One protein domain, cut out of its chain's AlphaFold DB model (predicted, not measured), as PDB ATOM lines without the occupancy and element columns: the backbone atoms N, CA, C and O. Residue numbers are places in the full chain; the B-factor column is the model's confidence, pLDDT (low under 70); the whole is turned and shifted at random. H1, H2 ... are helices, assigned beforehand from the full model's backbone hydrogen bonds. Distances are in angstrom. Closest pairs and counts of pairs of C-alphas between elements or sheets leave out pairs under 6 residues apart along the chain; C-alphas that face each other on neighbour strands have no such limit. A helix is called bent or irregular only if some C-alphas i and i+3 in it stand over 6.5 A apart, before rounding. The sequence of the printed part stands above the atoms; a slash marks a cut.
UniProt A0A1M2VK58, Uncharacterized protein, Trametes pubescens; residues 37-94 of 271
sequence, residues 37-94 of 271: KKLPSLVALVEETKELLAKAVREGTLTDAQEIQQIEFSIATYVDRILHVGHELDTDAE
ATOM      1  N   LYS A  37      25.626 -18.769 -40.363       79.38
ATOM      2  CA  LYS A  37      24.433 -19.094 -41.159       79.38
ATOM      3  C   LYS A  37      23.937 -20.545 -41.033       79.38
ATOM      4  O   LYS A  37      22.800 -20.811 -41.404       79.38
ATOM      5  N   LYS A  38      24.756 -21.493 -40.559       78.44
ATOM      6  CA  LYS A  38      24.368 -22.907 -40.388       78.44
ATOM      7  C   LYS A  38      23.967 -23.298 -38.964       78.44
ATOM      8  O   LYS A  38      23.519 -24.426 -38.778       78.44
ATOM      9  N   LEU A  39      24.069 -22.397 -37.986       76.56
ATOM     10  CA  LEU A  39      23.594 -22.658 -36.622       76.56
ATOM     11  C   LEU A  39      22.111 -23.085 -36.565       76.56
ATOM     12  O   LEU A  39      21.834 -24.073 -35.887       76.56
ATOM     13  N   PRO A  40      21.175 -22.477 -37.329       78.19
ATOM     14  CA  PRO A  40      19.766 -22.888 -37.300       78.19
ATOM     15  C   PRO A  40      19.558 -24.328 -37.782       78.19
ATOM     16  O   PRO A  40      18.779 -25.078 -37.207       78.19
ATOM     17  N   SER A  41      20.308 -24.741 -38.810       81.56
ATOM     18  CA  SER A  41      20.264 -26.115 -39.326       81.56
ATOM     19  C   SER A  41      20.775 -27.126 -38.303       81.56
ATOM     20  O   SER A  41      20.315 -28.263 -38.299       81.56
ATOM     21  N   LEU A  42      21.727 -26.731 -37.457       80.06
ATOM     22  CA  LEU A  42      22.280 -27.604 -36.432       80.06
ATOM     23  C   LEU A  42      21.310 -27.762 -35.254       80.06
ATOM     24  O   LEU A  42      21.168 -28.863 -34.737       80.06
ATOM     25  N   VAL A  43      20.604 -26.688 -34.882       80.94
ATOM     26  CA  VAL A  43      19.519 -26.743 -33.888       80.94
ATOM     27  C   VAL A  43      18.390 -27.654 -34.371       80.94
ATOM     28  O   VAL A  43      17.989 -28.546 -33.632       80.94
ATOM     29  N   ALA A  44      17.957 -27.506 -35.629       86.50
ATOM     30  CA  ALA A  44      16.935 -28.371 -36.220       86.50
ATOM     31  C   ALA A  44      17.338 -29.856 -36.185       86.50
ATOM     32  O   ALA A  44      16.534 -30.714 -35.839       86.50
ATOM     33  N   LEU A  45      18.609 -30.158 -36.467       85.81
ATOM     34  CA  LEU A  45      19.118 -31.529 -36.442       85.81
ATOM     35  C   LEU A  45      19.144 -32.117 -35.022       85.81
ATOM     36  O   LEU A  45      18.889 -33.307 -34.851       85.81
ATOM     37  N   VAL A  46      19.417 -31.294 -34.002       84.94
ATOM     38  CA  VAL A  46      19.332 -31.714 -32.594       84.94
ATOM     39  C   VAL A  46      17.889 -32.003 -32.182       84.94
ATOM     40  O   VAL A  46      17.649 -32.972 -31.461       84.94
ATOM     41  N   GLU A  47      16.925 -31.196 -32.627       88.38
ATOM     42  CA  GLU A  47      15.507 -31.483 -32.383       88.38
ATOM     43  C   GLU A  47      15.077 -32.789 -33.054       88.38
ATOM     44  O   GLU A  47      14.501 -33.649 -32.388       88.38
ATOM     45  N   GLU A  48      15.477 -33.012 -34.307       89.94
ATOM     46  CA  GLU A  48      15.227 -34.273 -35.014       89.94
ATOM     47  C   GLU A  48      15.840 -35.474 -34.269       89.94
ATOM     48  O   GLU A  48      15.206 -36.520 -34.119       89.94
ATOM     49  N   THR A  49      17.047 -35.327 -33.705       86.81
ATOM     50  CA  THR A  49      17.655 -36.410 -32.909       86.81
ATOM     51  C   THR A  49      16.903 -36.673 -31.606       86.81
ATOM     52  O   THR A  49      16.795 -37.831 -31.198       86.81
ATOM     53  N   LYS A  50      16.357 -35.639 -30.952       87.62
ATOM     54  CA  LYS A  50      15.507 -35.809 -29.762       87.62
ATOM     55  C   LYS A  50      14.209 -36.536 -30.101       87.62
ATOM     56  O   LYS A  50      13.786 -37.399 -29.334       87.62
ATOM     57  N   GLU A  51      13.600 -36.235 -31.244       91.94
ATOM     58  CA  GLU A  51      12.399 -36.935 -31.704       91.94
ATOM     59  C   GLU A  51      12.675 -38.412 -31.994       91.94
ATOM     60  O   GLU A  51      11.901 -39.278 -31.573       91.94
ATOM     61  N   LEU A  52      13.800 -38.714 -32.651       88.75
ATOM     62  CA  LEU A  52      14.236 -40.088 -32.899       88.75
ATOM     63  C   LEU A  52      14.515 -40.840 -31.596       88.75
ATOM     64  O   LEU A  52      14.089 -41.985 -31.462       88.75
ATOM     65  N   LEU A  53      15.155 -40.195 -30.616       87.19
ATOM     66  CA  LEU A  53      15.369 -40.782 -29.294       87.19
ATOM     67  C   LEU A  53      14.031 -41.075 -28.601       87.19
ATOM     68  O   LEU A  53      13.799 -42.192 -28.147       87.19
ATOM     69  N   ALA A  54      13.110 -40.110 -28.579       89.69
ATOM     70  CA  ALA A  54      11.786 -40.289 -27.987       89.69
ATOM     71  C   ALA A  54      10.968 -41.381 -28.699       89.69
ATOM     72  O   ALA A  54      10.143 -42.060 -28.084       89.69
ATOM     73  N   LYS A  55      11.163 -41.557 -30.009       93.69
ATOM     74  CA  LYS A  55      10.574 -42.660 -30.771       93.69
ATOM     75  C   LYS A  55      11.200 -44.004 -30.383       93.69
ATOM     76  O   LYS A  55      10.455 -44.922 -30.063       93.69
ATOM     77  N   ALA A  56      12.527 -44.086 -30.306       89.56
ATOM     78  CA  ALA A  56      13.254 -45.289 -29.902       89.56
ATOM     79  C   ALA A  56      12.873 -45.765 -28.485       89.56
ATOM     80  O   ALA A  56      12.670 -46.964 -28.271       89.56
ATOM     81  N   VAL A  57      12.709 -44.830 -27.541       92.56
ATOM     82  CA  VAL A  57      12.248 -45.111 -26.171       92.56
ATOM     83  C   VAL A  57      10.803 -45.624 -26.166       92.56
ATOM     84  O   VAL A  57      10.507 -46.618 -25.509       92.56
ATOM     85  N   ARG A  58       9.899 -45.005 -26.941       93.56
ATOM     86  CA  ARG A  58       8.500 -45.466 -27.058       93.56
ATOM     87  C   ARG A  58       8.373 -46.848 -27.687       93.56
ATOM     88  O   ARG A  58       7.510 -47.617 -27.280       93.56
ATOM     89  N   GLU A  59       9.215 -47.158 -28.666       95.69
ATOM     90  CA  GLU A  59       9.254 -48.470 -29.320       95.69
ATOM     91  C   GLU A  59       9.908 -49.550 -28.441       95.69
ATOM     92  O   GLU A  59       9.931 -50.717 -28.822       95.69
ATOM     93  N   GLY A  60      10.432 -49.187 -27.261       91.62
ATOM     94  CA  GLY A  60      11.106 -50.118 -26.358       91.62
ATOM     95  C   GLY A  60      12.430 -50.644 -26.915       91.62
ATOM     96  O   GLY A  60      12.922 -51.668 -26.456       91.62
ATOM     97  N   THR A  61      13.007 -49.968 -27.916       90.88
ATOM     98  CA  THR A  61      14.325 -50.331 -28.467       90.88
ATOM     99  C   THR A  61      15.457 -49.929 -27.524       90.88
ATOM    100  O   THR A  61      16.452 -50.642 -27.430       90.88
ATOM    101  N   LEU A  62      15.270 -48.836 -26.775       84.25
ATOM    102  CA  LEU A  62      16.059 -48.493 -25.595       84.25
ATOM    103  C   LEU A  62      15.210 -48.745 -24.349       84.25
ATOM    104  O   LEU A  62      14.249 -48.021 -24.095       84.25
ATOM    105  N   THR A  63      15.565 -49.767 -23.576       91.25
ATOM    106  CA  THR A  63      14.923 -50.083 -22.290       91.25
ATOM    107  C   THR A  63      15.770 -49.689 -21.088       91.25
ATOM    108  O   THR A  63      15.235 -49.575 -19.986       91.25
ATOM    109  N   ASP A  64      17.072 -49.464 -21.276       92.94
ATOM    110  CA  ASP A  64      17.959 -49.098 -20.178       92.94
ATOM    111  C   ASP A  64      17.794 -47.616 -19.813       92.94
ATOM    112  O   ASP A  64      18.195 -46.707 -20.545       92.94
ATOM    113  N   ALA A  65      17.202 -47.375 -18.643       86.50
ATOM    114  CA  ALA A  65      17.006 -46.039 -18.095       86.50
ATOM    115  C   ALA A  65      18.333 -45.285 -17.897       86.50
ATOM    116  O   ALA A  65      18.361 -44.060 -18.029       86.50
ATOM    117  N   GLN A  66      19.430 -45.995 -17.611       91.38
ATOM    118  CA  GLN A  66      20.737 -45.375 -17.425       91.38
ATOM    119  C   GLN A  66      21.305 -44.865 -18.755       91.38
ATOM    120  O   GLN A  66      21.811 -43.741 -18.812       91.38
ATOM    121  N   GLU A  67      21.185 -45.648 -19.830       83.81
ATOM    122  CA  GLU A  67      21.609 -45.226 -21.170       83.81
ATOM    123  C   GLU A  67      20.788 -44.033 -21.662       83.81
ATOM    124  O   GLU A  67      21.357 -43.066 -22.168       83.81
ATOM    125  N   ILE A  68      19.467 -44.051 -21.446       86.88
ATOM    126  CA  ILE A  68      18.579 -42.937 -21.810       86.88
ATOM    127  C   ILE A  68      19.019 -41.652 -21.097       86.88
ATOM    128  O   ILE A  68      19.248 -40.637 -21.756       86.88
ATOM    129  N   GLN A  69      19.221 -41.699 -19.775       87.19
ATOM    130  CA  GLN A  69      19.677 -40.533 -19.011       87.19
ATOM    131  C   GLN A  69      21.054 -40.038 -19.465       87.19
ATOM    132  O   GLN A  69      21.289 -38.831 -19.547       87.19
ATOM    133  N   GLN A  70      21.975 -40.950 -19.787       87.88
ATOM    134  CA  GLN A  70      23.301 -40.581 -20.275       87.88
ATOM    135  C   GLN A  70      23.231 -39.887 -21.640       87.88
ATOM    136  O   GLN A  70      23.931 -38.892 -21.863       87.88
ATOM    137  N   ILE A  71      22.385 -40.382 -22.546       83.69
ATOM    138  CA  ILE A  71      22.176 -39.779 -23.863       83.69
ATOM    139  C   ILE A  71      21.535 -38.399 -23.703       83.69
ATOM    140  O   ILE A  71      22.068 -37.433 -24.251       83.69
ATOM    141  N   GLU A  72      20.475 -38.264 -22.904       88.38
ATOM    142  CA  GLU A  72      19.830 -36.973 -22.635       88.38
ATOM    143  C   GLU A  72      20.807 -35.954 -22.043       88.38
ATOM    144  O   GLU A  72      20.906 -34.826 -22.537       88.38
ATOM    145  N   PHE A  73      21.599 -36.362 -21.048       88.38
ATOM    146  CA  PHE A  73      22.626 -35.515 -20.451       88.38
ATOM    147  C   PHE A  73      23.680 -35.087 -21.481       88.38
ATOM    148  O   PHE A  73      24.096 -33.923 -21.512       88.38
ATOM    149  N   SER A  74      24.097 -36.001 -22.364       83.56
ATOM    150  CA  SER A  74      25.059 -35.691 -23.422       83.56
ATOM    151  C   SER A  74      24.498 -34.683 -24.429       83.56
ATOM    152  O   SER A  74      25.192 -33.725 -24.773       83.56
ATOM    153  N   ILE A  75      23.230 -34.829 -24.834       85.06
ATOM    154  CA  ILE A  75      22.547 -33.912 -25.755       85.06
ATOM    155  C   ILE A  75      22.412 -32.533 -25.109       85.06
ATOM    156  O   ILE A  75      22.770 -31.537 -25.736       85.06
ATOM    157  N   ALA A  76      21.962 -32.458 -23.854       84.31
ATOM    158  CA  ALA A  76      21.837 -31.196 -23.126       84.31
ATOM    159  C   ALA A  76      23.188 -30.470 -23.019       84.31
ATOM    160  O   ALA A  76      23.284 -29.284 -23.330       84.31
ATOM    161  N   THR A  77      24.250 -31.205 -22.676       87.06
ATOM    162  CA  THR A  77      25.614 -30.660 -22.601       87.06
ATOM    163  C   THR A  77      26.105 -30.159 -23.963       87.06
ATOM    164  O   THR A  77      26.794 -29.141 -24.042       87.06
ATOM    165  N   TYR A  78      25.765 -30.854 -25.055       81.75
ATOM    166  CA  TYR A  78      26.115 -30.408 -26.403       81.75
ATOM    167  C   TYR A  78      25.371 -29.139 -26.806       81.75
ATOM    168  O   TYR A  78      26.007 -28.224 -27.327       81.75
ATOM    169  N   VAL A  79      24.065 -29.063 -26.541       84.44
ATOM    170  CA  VAL A  79      23.248 -27.880 -26.838       84.44
ATOM    171  C   VAL A  79      23.762 -26.665 -26.082       84.44
ATOM    172  O   VAL A  79      24.016 -25.638 -26.705       84.44
ATOM    173  N   ASP A  80      23.990 -26.797 -24.777       86.06
ATOM    174  CA  ASP A  80      24.518 -25.714 -23.946       86.06
ATOM    175  C   ASP A  80      25.862 -25.207 -24.483       86.06
ATOM    176  O   ASP A  80      26.066 -24.011 -24.693       86.06
ATOM    177  N   ARG A  81      26.758 -26.131 -24.851       82.25
ATOM    178  CA  ARG A  81      28.053 -25.772 -25.430       82.25
ATOM    179  C   ARG A  81      27.908 -25.071 -26.785       82.25
ATOM    180  O   ARG A  81      28.662 -24.137 -27.039       82.25
ATOM    181  N   ILE A  82      26.977 -25.491 -27.646       80.75
ATOM    182  CA  ILE A  82      26.713 -24.844 -28.945       80.75
ATOM    183  C   ILE A  82      26.163 -23.427 -28.744       80.75
ATOM    184  O   ILE A  82      26.639 -22.504 -29.401       80.75
ATOM    185  N   LEU A  83      25.214 -23.242 -27.822       83.44
ATOM    186  CA  LEU A  83      24.648 -21.930 -27.499       83.44
ATOM    187  C   LEU A  83      25.709 -20.989 -26.922       83.44
ATOM    188  O   LEU A  83      25.809 -19.839 -27.345       83.44
ATOM    189  N   HIS A  84      26.561 -21.498 -26.031       83.38
ATOM    190  CA  HIS A  84      27.669 -20.733 -25.467       83.38
ATOM    191  C   HIS A  84      28.669 -20.282 -26.544       83.38
ATOM    192  O   HIS A  84      29.099 -19.132 -26.551       83.38
ATOM    193  N   VAL A  85      28.996 -21.161 -27.504       78.94
ATOM    194  CA  VAL A  85      29.840 -20.801 -28.661       78.94
ATOM    195  C   VAL A  85      29.170 -19.739 -29.533       78.94
ATOM    196  O   VAL A  85      29.856 -18.848 -30.026       78.94
ATOM    197  N   GLY A  86      27.855 -19.841 -29.750       75.25
ATOM    198  CA  GLY A  86      27.100 -18.855 -30.522       75.25
ATOM    199  C   GLY A  86      27.189 -17.458 -29.908       75.25
ATOM    200  O   GLY A  86      27.493 -16.502 -30.613       75.25
ATOM    201  N   HIS A  87      27.032 -17.361 -28.586       80.75
ATOM    202  CA  HIS A  87      27.087 -16.089 -27.868       80.75
ATOM    203  C   HIS A  87      28.482 -15.437 -27.885       80.75
ATOM    204  O   HIS A  87      28.584 -14.216 -27.986       80.75
ATOM    205  N   GLU A  88      29.566 -16.225 -27.821       78.06
ATOM    206  CA  GLU A  88      30.936 -15.701 -27.991       78.06
ATOM    207  C   GLU A  88      31.168 -15.126 -29.398       78.06
ATOM    208  O   GLU A  88      31.899 -14.155 -29.558       78.06
ATOM    209  N   LEU A  89      30.550 -15.705 -30.432       73.50
ATOM    210  CA  LEU A  89      30.737 -15.241 -31.811       73.50
ATOM    211  C   LEU A  89      29.972 -13.947 -32.119       73.50
ATOM    212  O   LEU A  89      30.462 -13.149 -32.914       73.50
ATOM    213  N   ASP A  90      28.811 -13.726 -31.497       71.50
ATOM    214  CA  ASP A  90      28.074 -12.461 -31.643       71.50
ATOM    215  C   ASP A  90      28.769 -11.303 -30.912       71.50
ATOM    216  O   ASP A  90      28.774 -10.177 -31.406       71.50
ATOM    217  N   THR A  91      29.435 -11.574 -29.783       71.81
ATOM    218  CA  THR A  91      30.144 -10.528 -29.022       71.81
ATOM    219  C   THR A  91      31.377  -9.986 -29.753       71.81
ATOM    220  O   THR A  91      31.674  -8.798 -29.643       71.81
ATOM    221  N   ASP A  92      32.063 -10.804 -30.555       63.44
ATOM    222  CA  ASP A  92      33.210 -10.351 -31.357       63.44
ATOM    223  C   ASP A  92      32.793  -9.533 -32.596       63.44
ATOM    224  O   ASP A  92      33.584  -8.736 -33.111       63.44
ATOM    225  N   ALA A  93      31.561  -9.709 -33.087       61.72
ATOM    226  CA  ALA A  93      31.058  -8.983 -34.250       61.72
ATOM    227  C   ALA A  93      30.697  -7.524 -33.917       61.72
ATOM    228  O   ALA A  93      30.920  -6.639 -34.741       61.72
ATOM    229  N   GLU A  94      30.205  -7.257 -32.705       58.59
ATOM    230  CA  GLU A  94      29.762  -5.917 -32.293       58.59
ATOM    231  C   GLU A  94      30.939  -4.965 -31.992       58.59
ATOM    232  O   GLU A  94      30.856  -3.758 -32.211       58.59
TER     233      GLU A  94
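AT A GLANCE: This is residues 37 to 94 of the 271 residues of an uncharacterized protein of Trametes pubescens (UniProt A0A1M2VK58). A long helical hairpin: H2, the longer helix, folds back beside H1, and its last residues, 87 to 94, stick out past H1 as a free end. The two helices lie side by side in a loose rod, joined at one end by a short loop. The printed part has 58 residues with two named helices, H1 then H2, and no named strand; its class is all helix. The whole is loose, with a radius of gyration of the C-alphas of 14.6 A and spans of 48 by 20 by 8 A.

IN THESE COORDINATES: H2, residues 65 to 94, measures 44.4 A from C-alpha 65 at (17.006, -46.039, -18.095) to C-alpha 94 at (29.762, -5.917, -32.293). H1, residues 37 to 58, measures 33.9 A and begins with C-alpha 37 at (24.433, -19.094, -41.159). H1 is irregular: C-alphas 37 and 40 are 7.1 A apart.

HOW THE PARTS SIT: H2 and H1 form a helical hairpin. They touch, with 4 pairs of C-alphas within 8 A; the closest C-alphas, those of Val 46 and Ile 75, are 7.9 A apart. They run opposite ways at a shallow tilt of 11 degrees. O i to N i+4 pairs are within hydrogen-bond range in 23 of 26 cases in H2 and 17 of 18 in H1.

THE WHOLE: The two C-alphas farthest apart, those of Gly 60 and Glu 94, are 48.3 A apart. The link from H1 to H2 is short, with 6 residues, and the printed part has no cut. The pLDDT is under 70 at residues 92 to 94.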